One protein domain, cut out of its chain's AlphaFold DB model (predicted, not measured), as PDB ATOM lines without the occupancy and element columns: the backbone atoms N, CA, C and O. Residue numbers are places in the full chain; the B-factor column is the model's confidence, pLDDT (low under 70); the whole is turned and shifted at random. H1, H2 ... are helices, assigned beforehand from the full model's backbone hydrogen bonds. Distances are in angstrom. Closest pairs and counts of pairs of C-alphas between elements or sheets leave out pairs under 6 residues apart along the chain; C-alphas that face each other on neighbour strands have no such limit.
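Overview. This is residues 129 to 179 and 305 to 357 of the 357 residues of an uncharacterized protein of Streptococcus mitis (UniProt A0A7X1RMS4). One long helix, H4, has H2 side by side with it, H3 crossing it and H1 near its beginning; residues 348 to 357 stick out as an arm. The 104 printed residues, all helix by class, hold named helices H1 to H4 in chain order and no named strand. The whole is only just compact, close to loose, with radius of gyration of the C-alphas 15.4 A and spans of 56 by 30 by 21 A.

Along the chain. H4, residues 325 to 356, runs 47.4 A from C-alpha 325 at (143.629, 103.482, 147.647) to C-alpha 356 at (122.337, 142.203, 130.412). H1 is residues 130 to 143, H2 152 to 169, 26.8 A long, and H3 305 to 319.

Arrangement. H4 touches H2 at a shallow tilt of 17 degrees, opposite ways; the closest C-alphas, Ser 160 and Ser 333, are 4.4 A apart. H4 touches H3 with residues 328 to 339 alone, at a steep tilt of 48 degrees; the closest C-alphas, Ala 314 and Lys 335, are 4.9 A apart. H1 touches H4 with residues 131 to 132 alone, the closest C-alphas, Cys 132 and Gly 325, being 6.0 A apart. Every O i to N i+4 pair is within hydrogen-bond range in H4, against 7 of 10 in H1, 12 of 14 in H2 and 9 of 11 in H3.

Size, cuts and confidence. Residues 180 to 304 are not printed; C-alphas 179 and 305 are 20.2 A apart across the cut. Residues 174 to 176, 178, 355 and 357 have pLDDT under 70.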
ATOM      1  N   HIS A 129     149.939 108.745 146.733       80.62
ATOM      2  CA  HIS A 129     149.872 107.283 146.809       80.62
ATOM      3  C   HIS A 129     150.366 106.621 145.511       80.62
ATOM      4  O   HIS A 129     149.720 106.788 144.471       80.62
ATOM      5  N   PRO A 130     151.475 105.850 145.536       81.19
ATOM      6  CA  PRO A 130     152.007 105.170 144.354       81.19
ATOM      7  C   PRO A 130     150.994 104.255 143.660       81.19
ATOM      8  O   PRO A 130     150.932 104.230 142.437       81.19
ATOM      9  N   GLU A 131     150.168 103.540 144.422       84.50
ATOM     10  CA  GLU A 131     149.120 102.662 143.902       84.50
ATOM     11  C   GLU A 131     148.032 103.440 143.146       84.50
ATOM     12  O   GLU A 131     147.592 103.023 142.073       84.50
ATOM     13  N   CYS A 132     147.650 104.618 143.644       89.25
ATOM     14  CA  CYS A 132     146.706 105.504 142.970       89.25
ATOM     15  C   CYS A 132     147.339 106.143 141.727       89.25
ATOM     16  O   CYS A 132     146.673 106.273 140.703       89.25
ATOM     17  N   ALA A 133     148.624 106.501 141.785       88.88
ATOM     18  CA  ALA A 133     149.367 107.020 140.641       88.88
ATOM     19  C   ALA A 133     149.440 105.989 139.504       88.88
ATOM     20  O   ALA A 133     149.095 106.311 138.367       88.88
ATOM     21  N   THR A 134     149.812 104.742 139.809       87.81
ATOM     22  CA  THR A 134     149.808 103.635 138.839       87.81
ATOM     23  C   THR A 134     148.407 103.406 138.276       87.81
ATOM     24  O   THR A 134     148.249 103.286 137.059       87.81
ATOM     25  N   PHE A 135     147.377 103.433 139.133       91.31
ATOM     26  CA  PHE A 135     145.986 103.328 138.696       91.31
ATOM     27  C   PHE A 135     145.628 104.399 137.662       91.31
ATOM     28  O   PHE A 135     145.167 104.075 136.568       91.31
ATOM     29  N   LEU A 136     145.884 105.669 137.976       92.31
ATOM     30  CA  LEU A 136     145.589 106.796 137.095       92.31
ATOM     31  C   LEU A 136     146.369 106.695 135.773       92.31
ATOM     32  O   LEU A 136     145.789 106.844 134.699       92.31
ATOM     33  N   LEU A 137     147.655 106.346 135.825       91.00
ATOM     34  CA  LEU A 137     148.491 106.178 134.631       91.00
ATOM     35  C   LEU A 137     148.046 105.023 133.720       91.00
ATOM     36  O   LEU A 137     148.339 105.046 132.526       91.00
ATOM     37  N   SER A 138     147.315 104.033 134.239       89.69
ATOM     38  CA  SER A 138     146.848 102.892 133.440       89.69
ATOM     39  C   SER A 138     145.773 103.253 132.401       89.69
ATOM     40  O   SER A 138     145.620 102.546 131.390       89.69
ATOM     41  N   PHE A 139     145.019 104.338 132.628       90.06
ATOM     42  CA  PHE A 139     143.883 104.712 131.780       90.06
ATOM     43  C   PHE A 139     143.832 106.192 131.397       90.06
ATOM     44  O   PHE A 139     143.326 106.471 130.312       90.06
ATOM     45  N   LEU A 140     144.359 107.125 132.203       91.38
ATOM     46  CA  LEU A 140     144.332 108.550 131.853       91.38
ATOM     47  C   LEU A 140     144.934 108.822 130.458       91.38
ATOM     48  O   LEU A 140     144.262 109.464 129.657       91.38
ATOM     49  N   PRO A 141     146.093 108.249 130.070       89.25
ATOM     50  CA  PRO A 141     146.646 108.459 128.727       89.25
ATOM     51  C   PRO A 141     145.753 107.965 127.577       89.25
ATOM     52  O   PRO A 141     145.984 108.320 126.430       89.25
ATOM     53  N   LYS A 142     144.759 107.109 127.852       89.12
ATOM     54  CA  LYS A 142     143.824 106.574 126.844       89.12
ATOM     55  C   LYS A 142     142.578 107.443 126.674       89.12
ATOM     56  O   LYS A 142     141.817 107.217 125.737       89.12
ATOM     57  N   ILE A 143     142.331 108.361 127.607       88.62
ATOM     58  CA  ILE A 143     141.168 109.257 127.597       88.62
ATOM     59  C   ILE A 143     141.564 110.724 127.366       88.62
ATOM     60  O   ILE A 143     140.681 111.578 127.347       88.62
ATOM     61  N   PHE A 144     142.867 110.998 127.235       86.31
ATOM     62  CA  PHE A 144     143.421 112.297 126.863       86.31
ATOM     63  C   PHE A 144     143.871 112.301 125.383       86.31
ATOM     64  O   PHE A 144     144.329 111.260 124.899       86.31
ATOM     65  N   PRO A 145     143.713 113.434 124.669       86.69
ATOM     66  CA  PRO A 145     142.966 114.618 125.101       86.69
ATOM     67  C   PRO A 145     141.472 114.296 125.276       86.69
ATOM     68  O   PRO A 145     140.958 113.322 124.718       86.69
ATOM     69  N   CYS A 146     140.779 115.082 126.101       88.06
ATOM     70  CA  CYS A 146     139.342 114.890 126.298       88.06
ATOM     71  C   CYS A 146     138.588 115.189 124.986       88.06
ATOM     72  O   CYS A 146     139.100 115.944 124.159       88.06
ATOM     73  N   PRO A 147     137.360 114.664 124.795       89.81
ATOM     74  CA  PRO A 147     136.563 114.986 123.612       89.81
ATOM     75  C   PRO A 147     136.440 116.505 123.398       89.81
ATOM     76  O   PRO A 147     136.108 117.242 124.332       89.81
ATOM     77  N   GLU A 148     136.745 116.973 122.184       85.31
ATOM     78  CA  GLU A 148     136.862 118.403 121.851       85.31
ATOM     79  C   GLU A 148     135.542 119.164 122.036       85.31
ATOM     80  O   GLU A 148     135.544 120.353 122.350       85.31
ATOM     81  N   GLU A 149     134.408 118.479 121.882       88.50
ATOM     82  CA  GLU A 149     133.064 119.028 122.063       88.50
ATOM     83  C   GLU A 149     132.736 119.410 123.516       88.50
ATOM     84  O   GLU A 149     131.743 120.098 123.773       88.50
ATOM     85  N   LEU A 150     133.536 118.953 124.481       87.75
ATOM     86  CA  LEU A 150     133.331 119.267 125.885       87.75
ATOM     87  C   LEU A 150     133.978 120.605 126.229       87.75
ATOM     88  O   LEU A 150     135.190 120.791 126.125       87.75
ATOM     89  N   ILE A 151     133.163 121.522 126.745       86.00
ATOM     90  CA  ILE A 151     133.663 122.692 127.468       86.00
ATOM     91  C   ILE A 151     134.376 122.263 128.755       86.00
ATOM     92  O   ILE A 151     134.187 121.156 129.263       86.00
ATOM     93  N   TYR A 152     135.217 123.146 129.279       84.62
ATOM     94  CA  TYR A 152     136.228 122.813 130.278       84.62
ATOM     95  C   TYR A 152     135.670 122.156 131.562       84.62
ATOM     96  O   TYR A 152     136.182 121.110 131.957       84.62
ATOM     97  N   PHE A 153     134.584 122.653 132.164       90.25
ATOM     98  CA  PHE A 153     133.992 122.015 133.352       90.25
ATOM     99  C   PHE A 153     133.377 120.637 133.041       90.25
ATOM    100  O   PHE A 153     133.493 119.696 133.825       90.25
ATOM    101  N   ARG A 154     132.836 120.434 131.830       93.06
ATOM    102  CA  ARG A 154     132.375 119.105 131.388       93.06
ATOM    103  C   ARG A 154     133.527 118.119 131.196       93.06
ATOM    104  O   ARG A 154     133.318 116.921 131.380       93.06
ATOM    105  N   LYS A 155     134.737 118.592 130.872       94.62
ATOM    106  CA  LYS A 155     135.941 117.743 130.843       94.62
ATOM    107  C   LYS A 155     136.306 117.240 132.245       94.62
ATOM    108  O   LYS A 155     136.664 116.073 132.380       94.62
ATOM    109  N   LEU A 156     136.143 118.054 133.293       95.19
ATOM    110  CA  LEU A 156     136.343 117.607 134.683       95.19
ATOM    111  C   LEU A 156     135.352 116.499 135.065       95.19
ATOM    112  O   LEU A 156     135.770 115.439 135.537       95.19
ATOM    113  N   ASN A 157     134.067 116.681 134.748       95.81
ATOM    114  CA  ASN A 157     133.038 115.652 134.944       95.81
ATOM    115  C   ASN A 157     133.321 114.376 134.135       95.81
ATOM    116  O   ASN A 157     133.114 113.262 134.619       95.81
ATOM    117  N   TYR A 158     133.836 114.508 132.912       95.50
ATOM    118  CA  TYR A 158     134.272 113.366 132.113       95.50
ATOM    119  C   TYR A 158     135.398 112.584 132.806       95.50
ATOM    120  O   TYR A 158     135.293 111.364 132.946       95.50
ATOM    121  N   ILE A 159     136.434 113.267 133.305       95.62
ATOM    122  CA  ILE A 159     137.551 112.634 134.024       95.62
ATOM    123  C   ILE A 159     137.063 111.970 135.318       95.62
ATOM    124  O   ILE A 159     137.423 110.819 135.573       95.62
ATOM    125  N   SER A 160     136.207 112.643 136.099       97.06
ATOM    126  CA  SER A 160     135.585 112.071 137.305       97.06
ATOM    127  C   SER A 160     134.889 110.744 136.997       97.06
ATOM    128  O   SER A 160     135.189 109.716 137.612       97.06
ATOM    129  N   ASN A 161     134.005 110.740 135.995       96.62
ATOM    130  CA  ASN A 161     133.269 109.542 135.606       96.62
ATOM    131  C   ASN A 161     134.212 108.431 135.140       96.62
ATOM    132  O   ASN A 161     134.052 107.283 135.547       96.62
ATOM    133  N   LYS A 162     135.263 108.761 134.379       96.38
ATOM    134  CA  LYS A 162     136.273 107.772 133.980       96.38
ATOM    135  C   LYS A 162     137.031 107.184 135.162       96.38
ATOM    136  O   LYS A 162     137.306 105.986 135.132       96.38
ATOM    137  N   ILE A 163     137.336 107.963 136.200       95.81
ATOM    138  CA  ILE A 163     137.911 107.418 137.437       95.81
ATOM    139  C   ILE A 163     136.932 106.411 138.046       95.81
ATOM    140  O   ILE A 163     137.318 105.263 138.255       95.81
ATOM    141  N   LYS A 164     135.670 106.809 138.266       96.00
ATOM    142  CA  LYS A 164     134.623 105.969 138.878       96.00
ATOM    143  C   LYS A 164     134.404 104.660 138.118       96.00
ATOM    144  O   LYS A 164     134.413 103.597 138.739       96.00
ATOM    145  N   ASP A 165     134.280 104.735 136.794       94.12
ATOM    146  CA  ASP A 165     134.064 103.586 135.909       94.12
ATOM    147  C   ASP A 165     135.218 102.580 135.970       94.12
ATOM    148  O   ASP A 165     135.000 101.375 135.857       94.12
ATOM    149  N   ASN A 166     136.453 103.057 136.161       93.31
ATOM    150  CA  ASN A 166     137.638 102.202 136.199       93.31
ATOM    151  C   ASN A 166     137.969 101.672 137.602       93.31
ATOM    152  O   ASN A 166     138.808 100.779 137.707       93.31
ATOM    153  N   LEU A 167     137.319 102.148 138.676       94.25
ATOM    154  CA  LEU A 167     137.617 101.713 140.054       94.25
ATOM    155  C   LEU A 167     137.475 100.199 140.255       94.25
ATOM    156  O   LEU A 167     138.177  99.629 141.089       94.25
ATOM    157  N   ILE A 168     136.595  99.542 139.494       91.00
ATOM    158  CA  ILE A 168     136.426  98.080 139.532       91.00
ATOM    159  C   ILE A 168     137.723  97.328 139.200       91.00
ATOM    160  O   ILE A 168     137.955  96.253 139.744       91.00
ATOM    161  N   ASN A 169     138.596  97.932 138.390       89.44
ATOM    162  CA  ASN A 169     139.845  97.335 137.932       89.44
ATOM    163  C   ASN A 169     141.025  97.686 138.849       89.44
ATOM    164  O   ASN A 169     142.158  97.349 138.525       89.44
ATOM    165  N   PHE A 170     140.806  98.363 139.986       89.19
ATOM    166  CA  PHE A 170     141.895  98.864 140.836       89.19
ATOM    167  C   PHE A 170     142.894  97.774 141.252       89.19
ATOM    168  O   PHE A 170     144.097  98.010 141.243       89.19
ATOM    169  N   ASN A 171     142.404  96.567 141.551       87.06
ATOM    170  CA  ASN A 171     143.243  95.430 141.948       87.06
ATOM    171  C   ASN A 171     143.793  94.614 140.762       87.06
ATOM    172  O   ASN A 171     144.536  93.661 140.980       87.06
ATOM    173  N   GLU A 172     143.400  94.935 139.526       84.75
ATOM    174  CA  GLU A 172     143.781  94.198 138.311       84.75
ATOM    175  C   GLU A 172     144.913  94.883 137.534       84.75
ATOM    176  O   GLU A 172     145.430  94.335 136.559       84.75
ATOM    177  N   ILE A 173     145.309  96.087 137.950       78.00
ATOM    178  CA  ILE A 173     146.357  96.855 137.284       78.00
ATOM    179  C   ILE A 173     147.713  96.270 137.665       78.00
ATOM    180  O   ILE A 173     148.105  96.277 138.830       78.00
ATOM    181  N   GLY A 174     148.415  95.748 136.661       66.50
ATOM    182  CA  GLY A 174     149.796  95.304 136.808       66.50
ATOM    183  C   GLY A 174     150.775  96.472 136.955       66.50
ATOM    184  O   GLY A 174     150.424  97.639 136.795       66.50
ATOM    185  N   ASP A 175     152.043  96.140 137.188       64.12
ATOM    186  CA  ASP A 175     153.120  97.126 137.372       64.12
ATOM    187  C   ASP A 175     153.574  97.803 136.060       64.12
ATOM    188  O   ASP A 175     154.449  98.675 136.062       64.12
ATOM    189  N   GLU A 176     153.008  97.396 134.920       66.56
ATOM    190  CA  GLU A 176     153.340  97.947 133.610       66.56
ATOM    191  C   GLU A 176     152.657  99.298 133.394       66.56
ATOM    192  O   GLU A 176     151.453  99.399 133.165       66.56
ATOM    193  N   ILE A 177     153.464 100.356 133.430       70.00
ATOM    194  CA  ILE A 177     153.018 101.719 133.156       70.00
ATOM    195  C   ILE A 177     153.351 102.067 131.705       70.00
ATOM    196  O   ILE A 177     154.510 101.913 131.301       70.00
ATOM    197  N   PRO A 178     152.374 102.555 130.916       69.12
ATOM    198  CA  PRO A 178     152.625 102.960 129.542       69.12
ATOM    199  C   PRO A 178     153.706 104.045 129.484       69.12
ATOM    200  O   PRO A 178     153.756 104.950 130.319       69.12
ATOM    201  N   CYS A 179     154.577 103.960 128.478       73.06
ATOM    202  CA  CYS A 179     155.555 105.008 128.218       73.06
ATOM    203  C   CYS A 179     154.821 106.262 127.729       73.06
ATOM    204  O   CYS A 179     154.233 106.256 126.649       73.06
ATOM    205  N   THR A 305     145.900 122.026 129.208       89.00
ATOM    206  CA  THR A 305     146.472 122.958 130.203       89.00
ATOM    207  C   THR A 305     145.454 123.797 130.983       89.00
ATOM    208  O   THR A 305     145.751 124.233 132.093       89.00
ATOM    209  N   ILE A 306     144.254 124.016 130.433       87.94
ATOM    210  CA  ILE A 306     143.168 124.744 131.100       87.94
ATOM    211  C   ILE A 306     142.645 124.022 132.349       87.94
ATOM    212  O   ILE A 306     142.157 124.674 133.264       87.94
ATOM    213  N   LEU A 307     142.785 122.694 132.417       91.69
ATOM    214  CA  LEU A 307     142.315 121.879 133.539       91.69
ATOM    215  C   LEU A 307     143.309 121.847 134.706       91.69
ATOM    216  O   LEU A 307     142.932 121.471 135.815       91.69
ATOM    217  N   LEU A 308     144.572 122.232 134.478       92.75
ATOM    218  CA  LEU A 308     145.639 122.123 135.475       92.75
ATOM    219  C   LEU A 308     145.274 122.755 136.832       92.75
ATOM    220  O   LEU A 308     145.477 122.076 137.842       92.75
ATOM    221  N   PRO A 309     144.723 123.987 136.913       91.75
ATOM    222  CA  PRO A 309     144.409 124.601 138.201       91.75
ATOM    223  C   PRO A 309     143.326 123.838 138.973       91.75
ATOM    224  O   PRO A 309     143.551 123.478 140.129       91.75
ATOM    225  N   SER A 310     142.197 123.527 138.328       94.38
ATOM    226  CA  SER A 310     141.052 122.848 138.955       94.38
ATOM    227  C   SER A 310     141.392 121.421 139.376       94.38
ATOM    228  O   SER A 310     141.096 121.006 140.494       94.38
ATOM    229  N   VAL A 311     142.113 120.672 138.533       95.44
ATOM    230  CA  VAL A 311     142.568 119.321 138.895       95.44
ATOM    231  C   VAL A 311     143.540 119.391 140.074       95.44
ATOM    232  O   VAL A 311     143.405 118.622 141.022       95.44
ATOM    233  N   THR A 312     144.482 120.339 140.075       94.56
ATOM    234  CA  THR A 312     145.412 120.517 141.205       94.56
ATOM    235  C   THR A 312     144.670 120.869 142.495       94.56
ATOM    236  O   THR A 312     145.012 120.348 143.558       94.56
ATOM    237  N   SER A 313     143.642 121.719 142.415       94.38
ATOM    238  CA  SER A 313     142.773 122.048 143.550       94.38
ATOM    239  C   SER A 313     142.050 120.808 144.079       94.38
ATOM    240  O   SER A 313     142.174 120.498 145.267       94.38
ATOM    241  N   ALA A 314     141.401 120.030 143.204       96.12
ATOM    242  CA  ALA A 314     140.736 118.782 143.579       96.12
ATOM    243  C   ALA A 314     141.698 117.798 144.262       96.12
ATOM    244  O   ALA A 314     141.364 117.224 145.303       96.12
ATOM    245  N   VAL A 315     142.915 117.633 143.732       95.12
ATOM    246  CA  VAL A 315     143.930 116.751 144.326       95.12
ATOM    247  C   VAL A 315     144.335 117.247 145.710       95.12
ATOM    248  O   VAL A 315     144.308 116.471 146.659       95.12
ATOM    249  N   LYS A 316     144.631 118.540 145.879       93.62
ATOM    250  CA  LYS A 316     145.003 119.109 147.186       93.62
ATOM    251  C   LYS A 316     143.879 119.004 148.217       93.62
ATOM    252  O   LYS A 316     144.135 118.617 149.361       93.62
ATOM    253  N   LYS A 317     142.634 119.299 147.816       94.88
ATOM    254  CA  LYS A 317     141.428 119.081 148.633       94.88
ATOM    255  C   LYS A 317     141.355 117.607 149.062       94.88
ATOM    256  O   LYS A 317     141.138 117.335 150.241       94.88
ATOM    257  N   THR A 318     141.632 116.665 148.159       95.56
ATOM    258  CA  THR A 318     141.654 115.224 148.468       95.56
ATOM    259  C   THR A 318     142.797 114.832 149.413       95.56
ATOM    260  O   THR A 318     142.545 114.203 150.440       95.56
ATOM    261  N   ASN A 319     144.035 115.252 149.128       92.81
ATOM    262  CA  ASN A 319     145.234 114.979 149.933       92.81
ATOM    263  C   ASN A 319     145.057 115.423 151.394       92.81
ATOM    264  O   ASN A 319     145.514 114.745 152.315       92.81
ATOM    265  N   SER A 320     144.336 116.526 151.624       92.94
ATOM    266  CA  SER A 320     144.061 117.050 152.970       92.94
ATOM    267  C   SER A 320     143.249 116.105 153.871       92.94
ATOM    268  O   SER A 320     143.267 116.259 155.091       92.94
ATOM    269  N   LEU A 321     142.565 115.114 153.288       93.19
ATOM    270  CA  LEU A 321     141.704 114.171 154.003       93.19
ATOM    271  C   LEU A 321     142.443 112.908 154.468       93.19
ATOM    272  O   LEU A 321     141.879 112.135 155.237       93.19
ATOM    273  N   GLY A 322     143.689 112.690 154.023       89.62
ATOM    274  CA  GLY A 322     144.501 111.540 154.439       89.62
ATOM    275  C   GLY A 322     143.887 110.180 154.081       89.62
ATOM    276  O   GLY A 322     143.991 109.241 154.868       89.62
ATOM    277  N   LEU A 323     143.202 110.094 152.938       92.06
ATOM    278  CA  LEU A 323     142.596 108.866 152.406       92.06
ATOM    279  C   LEU A 323     143.595 108.093 151.541       92.06
ATOM    280  O   LEU A 323     144.507 108.701 151.002       92.06
ATOM    281  N   PHE A 324     143.377 106.787 151.346       90.62
ATOM    282  CA  PHE A 324     144.273 105.898 150.588       90.62
ATOM    283  C   PHE A 324     143.493 105.016 149.593       90.62
ATOM    284  O   PHE A 324     142.290 104.793 149.760       90.62
ATOM    285  N   GLY A 325     144.174 104.486 148.571       91.75
ATOM    286  CA  GLY A 325     143.629 103.482 147.647       91.75
ATOM    287  C   GLY A 325     142.315 103.876 146.954       91.75
ATOM    288  O   GLY A 325     142.165 104.983 146.437       91.75
ATOM    289  N   ILE A 326     141.342 102.956 146.929       94.06
ATOM    290  CA  ILE A 326     140.036 103.170 146.273       94.06
ATOM    291  C   ILE A 326     139.275 104.347 146.894       94.06
ATOM    292  O   ILE A 326     138.633 105.103 146.165       94.06
ATOM    293  N   ASP A 327     139.339 104.522 148.216       94.88
ATOM    294  CA  ASP A 327     138.620 105.608 148.886       94.88
ATOM    295  C   ASP A 327     139.215 106.972 148.527       94.88
ATOM    296  O   ASP A 327     138.460 107.902 148.248       94.88
ATOM    297  N   TYR A 328     140.547 107.065 148.415       95.75
ATOM    298  CA  TYR A 328     141.210 108.249 147.865       95.75
ATOM    299  C   TYR A 328     140.697 108.572 146.458       95.75
ATOM    300  O   TYR A 328     140.264 109.692 146.203       95.75
ATOM    301  N   LEU A 329     140.691 107.590 145.550       95.94
ATOM    302  CA  LEU A 329     140.280 107.802 144.158       95.94
ATOM    303  C   LEU A 329     138.795 108.158 144.030       95.94
ATOM    304  O   LEU A 329     138.426 109.008 143.218       95.94
ATOM    305  N   ARG A 330     137.935 107.549 144.854       96.75
ATOM    306  CA  ARG A 330     136.512 107.893 144.912       96.75
ATOM    307  C   ARG A 330     136.335 109.336 145.371       96.75
ATOM    308  O   ARG A 330     135.610 110.086 144.722       96.75
ATOM    309  N   THR A 331     137.012 109.750 146.435       97.25
ATOM    310  CA  THR A 331     136.933 111.137 146.899       97.25
ATOM    311  C   THR A 331     137.534 112.109 145.893       97.25
ATOM    312  O   THR A 331     136.926 113.145 145.648       97.25
ATOM    313  N   PHE A 332     138.643 111.758 145.241       97.06
ATOM    314  CA  PHE A 332     139.220 112.569 144.174       97.06
ATOM    315  C   PHE A 332     138.223 112.796 143.032       97.06
ATOM    316  O   PHE A 332     138.051 113.931 142.598       97.06
ATOM    317  N   SER A 333     137.497 111.755 142.607       97.44
ATOM    318  CA  SER A 333     136.451 111.902 141.585       97.44
ATOM    319  C   SER A 333     135.342 112.870 142.014       97.44
ATOM    320  O   SER A 333     134.957 113.739 141.244       97.44
ATOM    321  N   VAL A 334     134.905 112.812 143.277       97.94
ATOM    322  CA  VAL A 334     133.916 113.759 143.822       97.94
ATOM    323  C   VAL A 334     134.476 115.182 143.869       97.94
ATOM    324  O   VAL A 334     133.777 116.123 143.521       97.94
ATOM    325  N   LYS A 335     135.749 115.365 144.243       97.94
ATOM    326  CA  LYS A 335     136.381 116.693 144.240       97.94
ATOM    327  C   LYS A 335     136.535 117.277 142.841       97.94
ATOM    328  O   LYS A 335     136.467 118.490 142.708       97.94
ATOM    329  N   LEU A 336     136.701 116.451 141.809       97.50
ATOM    330  CA  LEU A 336     136.673 116.922 140.422       97.50
ATOM    331  C   LEU A 336     135.280 117.408 140.001       97.50
ATOM    332  O   LEU A 336     135.200 118.367 139.244       97.50
ATOM    333  N   GLU A 337     134.213 116.767 140.482       97.56
ATOM    334  CA  GLU A 337     132.827 117.204 140.235       97.56
ATOM    335  C   GLU A 337     132.524 118.519 140.946       97.56
ATOM    336  O   GLU A 337     132.019 119.435 140.318       97.56
ATOM    337  N   GLU A 338     132.925 118.659 142.212       96.94
ATOM    338  CA  GLU A 338     132.768 119.924 142.945       96.94
ATOM    339  C   GLU A 338     133.472 121.094 142.229       96.94
ATOM    340  O   GLU A 338     132.904 122.172 142.105       96.94
ATOM    341  N   GLU A 339     134.690 120.885 141.712       96.56
ATOM    342  CA  GLU A 339     135.382 121.903 140.903       96.56
ATOM    343  C   GLU A 339     134.676 122.169 139.565       96.56
ATOM    344  O   GLU A 339     134.756 123.275 139.043       96.56
ATOM    345  N   ALA A 340     134.011 121.169 138.982       95.25
ATOM    346  CA  ALA A 340     133.232 121.355 137.764       95.25
ATOM    347  C   ALA A 340     131.987 122.212 138.024       95.25
ATOM    348  O   ALA A 340     131.712 123.109 137.232       95.25
ATOM    349  N   ASP A 341     131.287 121.963 139.129       94.62
ATOM    350  CA  ASP A 341     130.093 122.709 139.534       94.62
ATOM    351  C   ASP A 341     130.442 124.180 139.832       94.62
ATOM    352  O   ASP A 341     129.788 125.082 139.313       94.62
ATOM    353  N   GLU A 342     131.524 124.435 140.586       92.12
ATOM    354  CA  GLU A 342     132.014 125.799 140.872       92.12
ATOM    355  C   GLU A 342     132.282 126.589 139.573       92.12
ATOM    356  O   GLU A 342     131.954 127.772 139.461       92.12
ATOM    357  N   LEU A 343     132.846 125.922 138.564       91.50
ATOM    358  CA  LEU A 343     133.154 126.519 137.266       91.50
ATOM    359  C   LEU A 343     131.926 126.694 136.359       91.50
ATOM    360  O   LEU A 343     131.864 127.644 135.577       91.50
ATOM    361  N   GLU A 344     130.956 125.783 136.430       92.94
ATOM    362  CA  GLU A 344     129.685 125.923 135.715       92.94
ATOM    363  C   GLU A 344     128.913 127.145 136.231       92.94
ATOM    364  O   GLU A 344     128.449 127.951 135.425       92.94
ATOM    365  N   GLU A 345     128.871 127.349 137.551       90.44
ATOM    366  CA  GLU A 345     128.256 128.532 138.165       90.44
ATOM    367  C   GLU A 345     128.931 129.842 137.724       90.44
ATOM    368  O   GLU A 345     128.242 130.809 137.380       90.44
ATOM    369  N   GLU A 346     130.270 129.886 137.697       87.81
ATOM    370  CA  GLU A 346     131.028 131.053 137.220       87.81
ATOM    371  C   GLU A 346     130.714 131.351 135.747       87.81
ATOM    372  O   GLU A 346     130.396 132.489 135.392       87.81
ATOM    373  N   TYR A 347     130.704 130.317 134.904       87.06
ATOM    374  CA  TYR A 347     130.384 130.439 133.483       87.06
ATOM    375  C   TYR A 347     128.955 130.948 133.240       87.06
ATOM    376  O   TYR A 347     128.737 131.854 132.431       87.06
ATOM    377  N   GLU A 348     127.962 130.391 133.940       89.56
ATOM    378  CA  GLU A 348     126.570 130.837 133.833       89.56
ATOM    379  C   GLU A 348     126.397 132.284 134.306       89.56
ATOM    380  O   GLU A 348     125.625 133.052 133.718       89.56
ATOM    381  N   TRP A 349     127.108 132.680 135.363       88.50
ATOM    382  CA  TRP A 349     127.090 134.053 135.850       88.50
ATOM    383  C   TRP A 349     127.657 135.028 134.810       88.50
ATOM    384  O   TRP A 349     127.008 136.037 134.516       88.50
ATOM    385  N   GLU A 350     128.805 134.711 134.205       85.25
ATOM    386  CA  GLU A 350     129.423 135.524 133.150       85.25
ATOM    387  C   GLU A 350     128.523 135.654 131.912       85.25
ATOM    388  O   GLU A 350     128.304 136.765 131.419       85.25
ATOM    389  N   GLU A 351     127.931 134.551 131.435       85.56
ATOM    390  CA  GLU A 351     126.986 134.591 130.311       85.56
ATOM    391  C   GLU A 351     125.781 135.493 130.605       85.56
ATOM    392  O   GLU A 351     125.310 136.219 129.724       85.56
ATOM    393  N   ASN A 352     125.270 135.459 131.836       84.88
ATOM    394  CA  ASN A 352     124.136 136.284 132.228       84.88
ATOM    395  C   ASN A 352     124.493 137.774 132.300       84.88
ATOM    396  O   ASN A 352     123.650 138.592 131.933       84.88
ATOM    397  N   GLN A 353     125.715 138.142 132.705       80.12
ATOM    398  CA  GLN A 353     126.174 139.539 132.652       80.12
ATOM    399  C   GLN A 353     126.260 140.044 131.205       80.12
ATOM    400  O   GLN A 353     125.719 141.098 130.893       80.12
ATOM    401  N   ILE A 354     126.831 139.246 130.296       79.62
ATOM    402  CA  ILE A 354     126.958 139.604 128.871       79.62
ATOM    403  C   ILE A 354     125.591 139.792 128.196       79.62
ATOM    404  O   ILE A 354     125.466 140.572 127.261       79.62
ATOM    405  N   ARG A 355     124.556 139.069 128.637       69.25
ATOM    406  CA  ARG A 355     123.186 139.221 128.112       69.25
ATOM    407  C   ARG A 355     122.457 140.458 128.650       69.25
ATOM    408  O   ARG A 355     121.411 140.807 128.099       69.25
ATOM    409  N   LEU A 356     122.930 141.035 129.754       71.12
ATOM    410  CA  LEU A 356     122.337 142.203 130.412       71.12
ATOM    411  C   LEU A 356     122.991 143.528 129.983       71.12
ATOM    412  O   LEU A 356     122.333 144.565 130.105       71.12
ATOM    413  N   ASP A 357     124.227 143.478 129.480       56.19
ATOM    414  CA  ASP A 357     124.937 144.571 128.790       56.19
ATOM    415  C   ASP A 357     124.521 144.690 127.309       56.19
ATOM    416  O   ASP A 357     124.471 145.840 126.801       56.19
TER     417      ASP A 357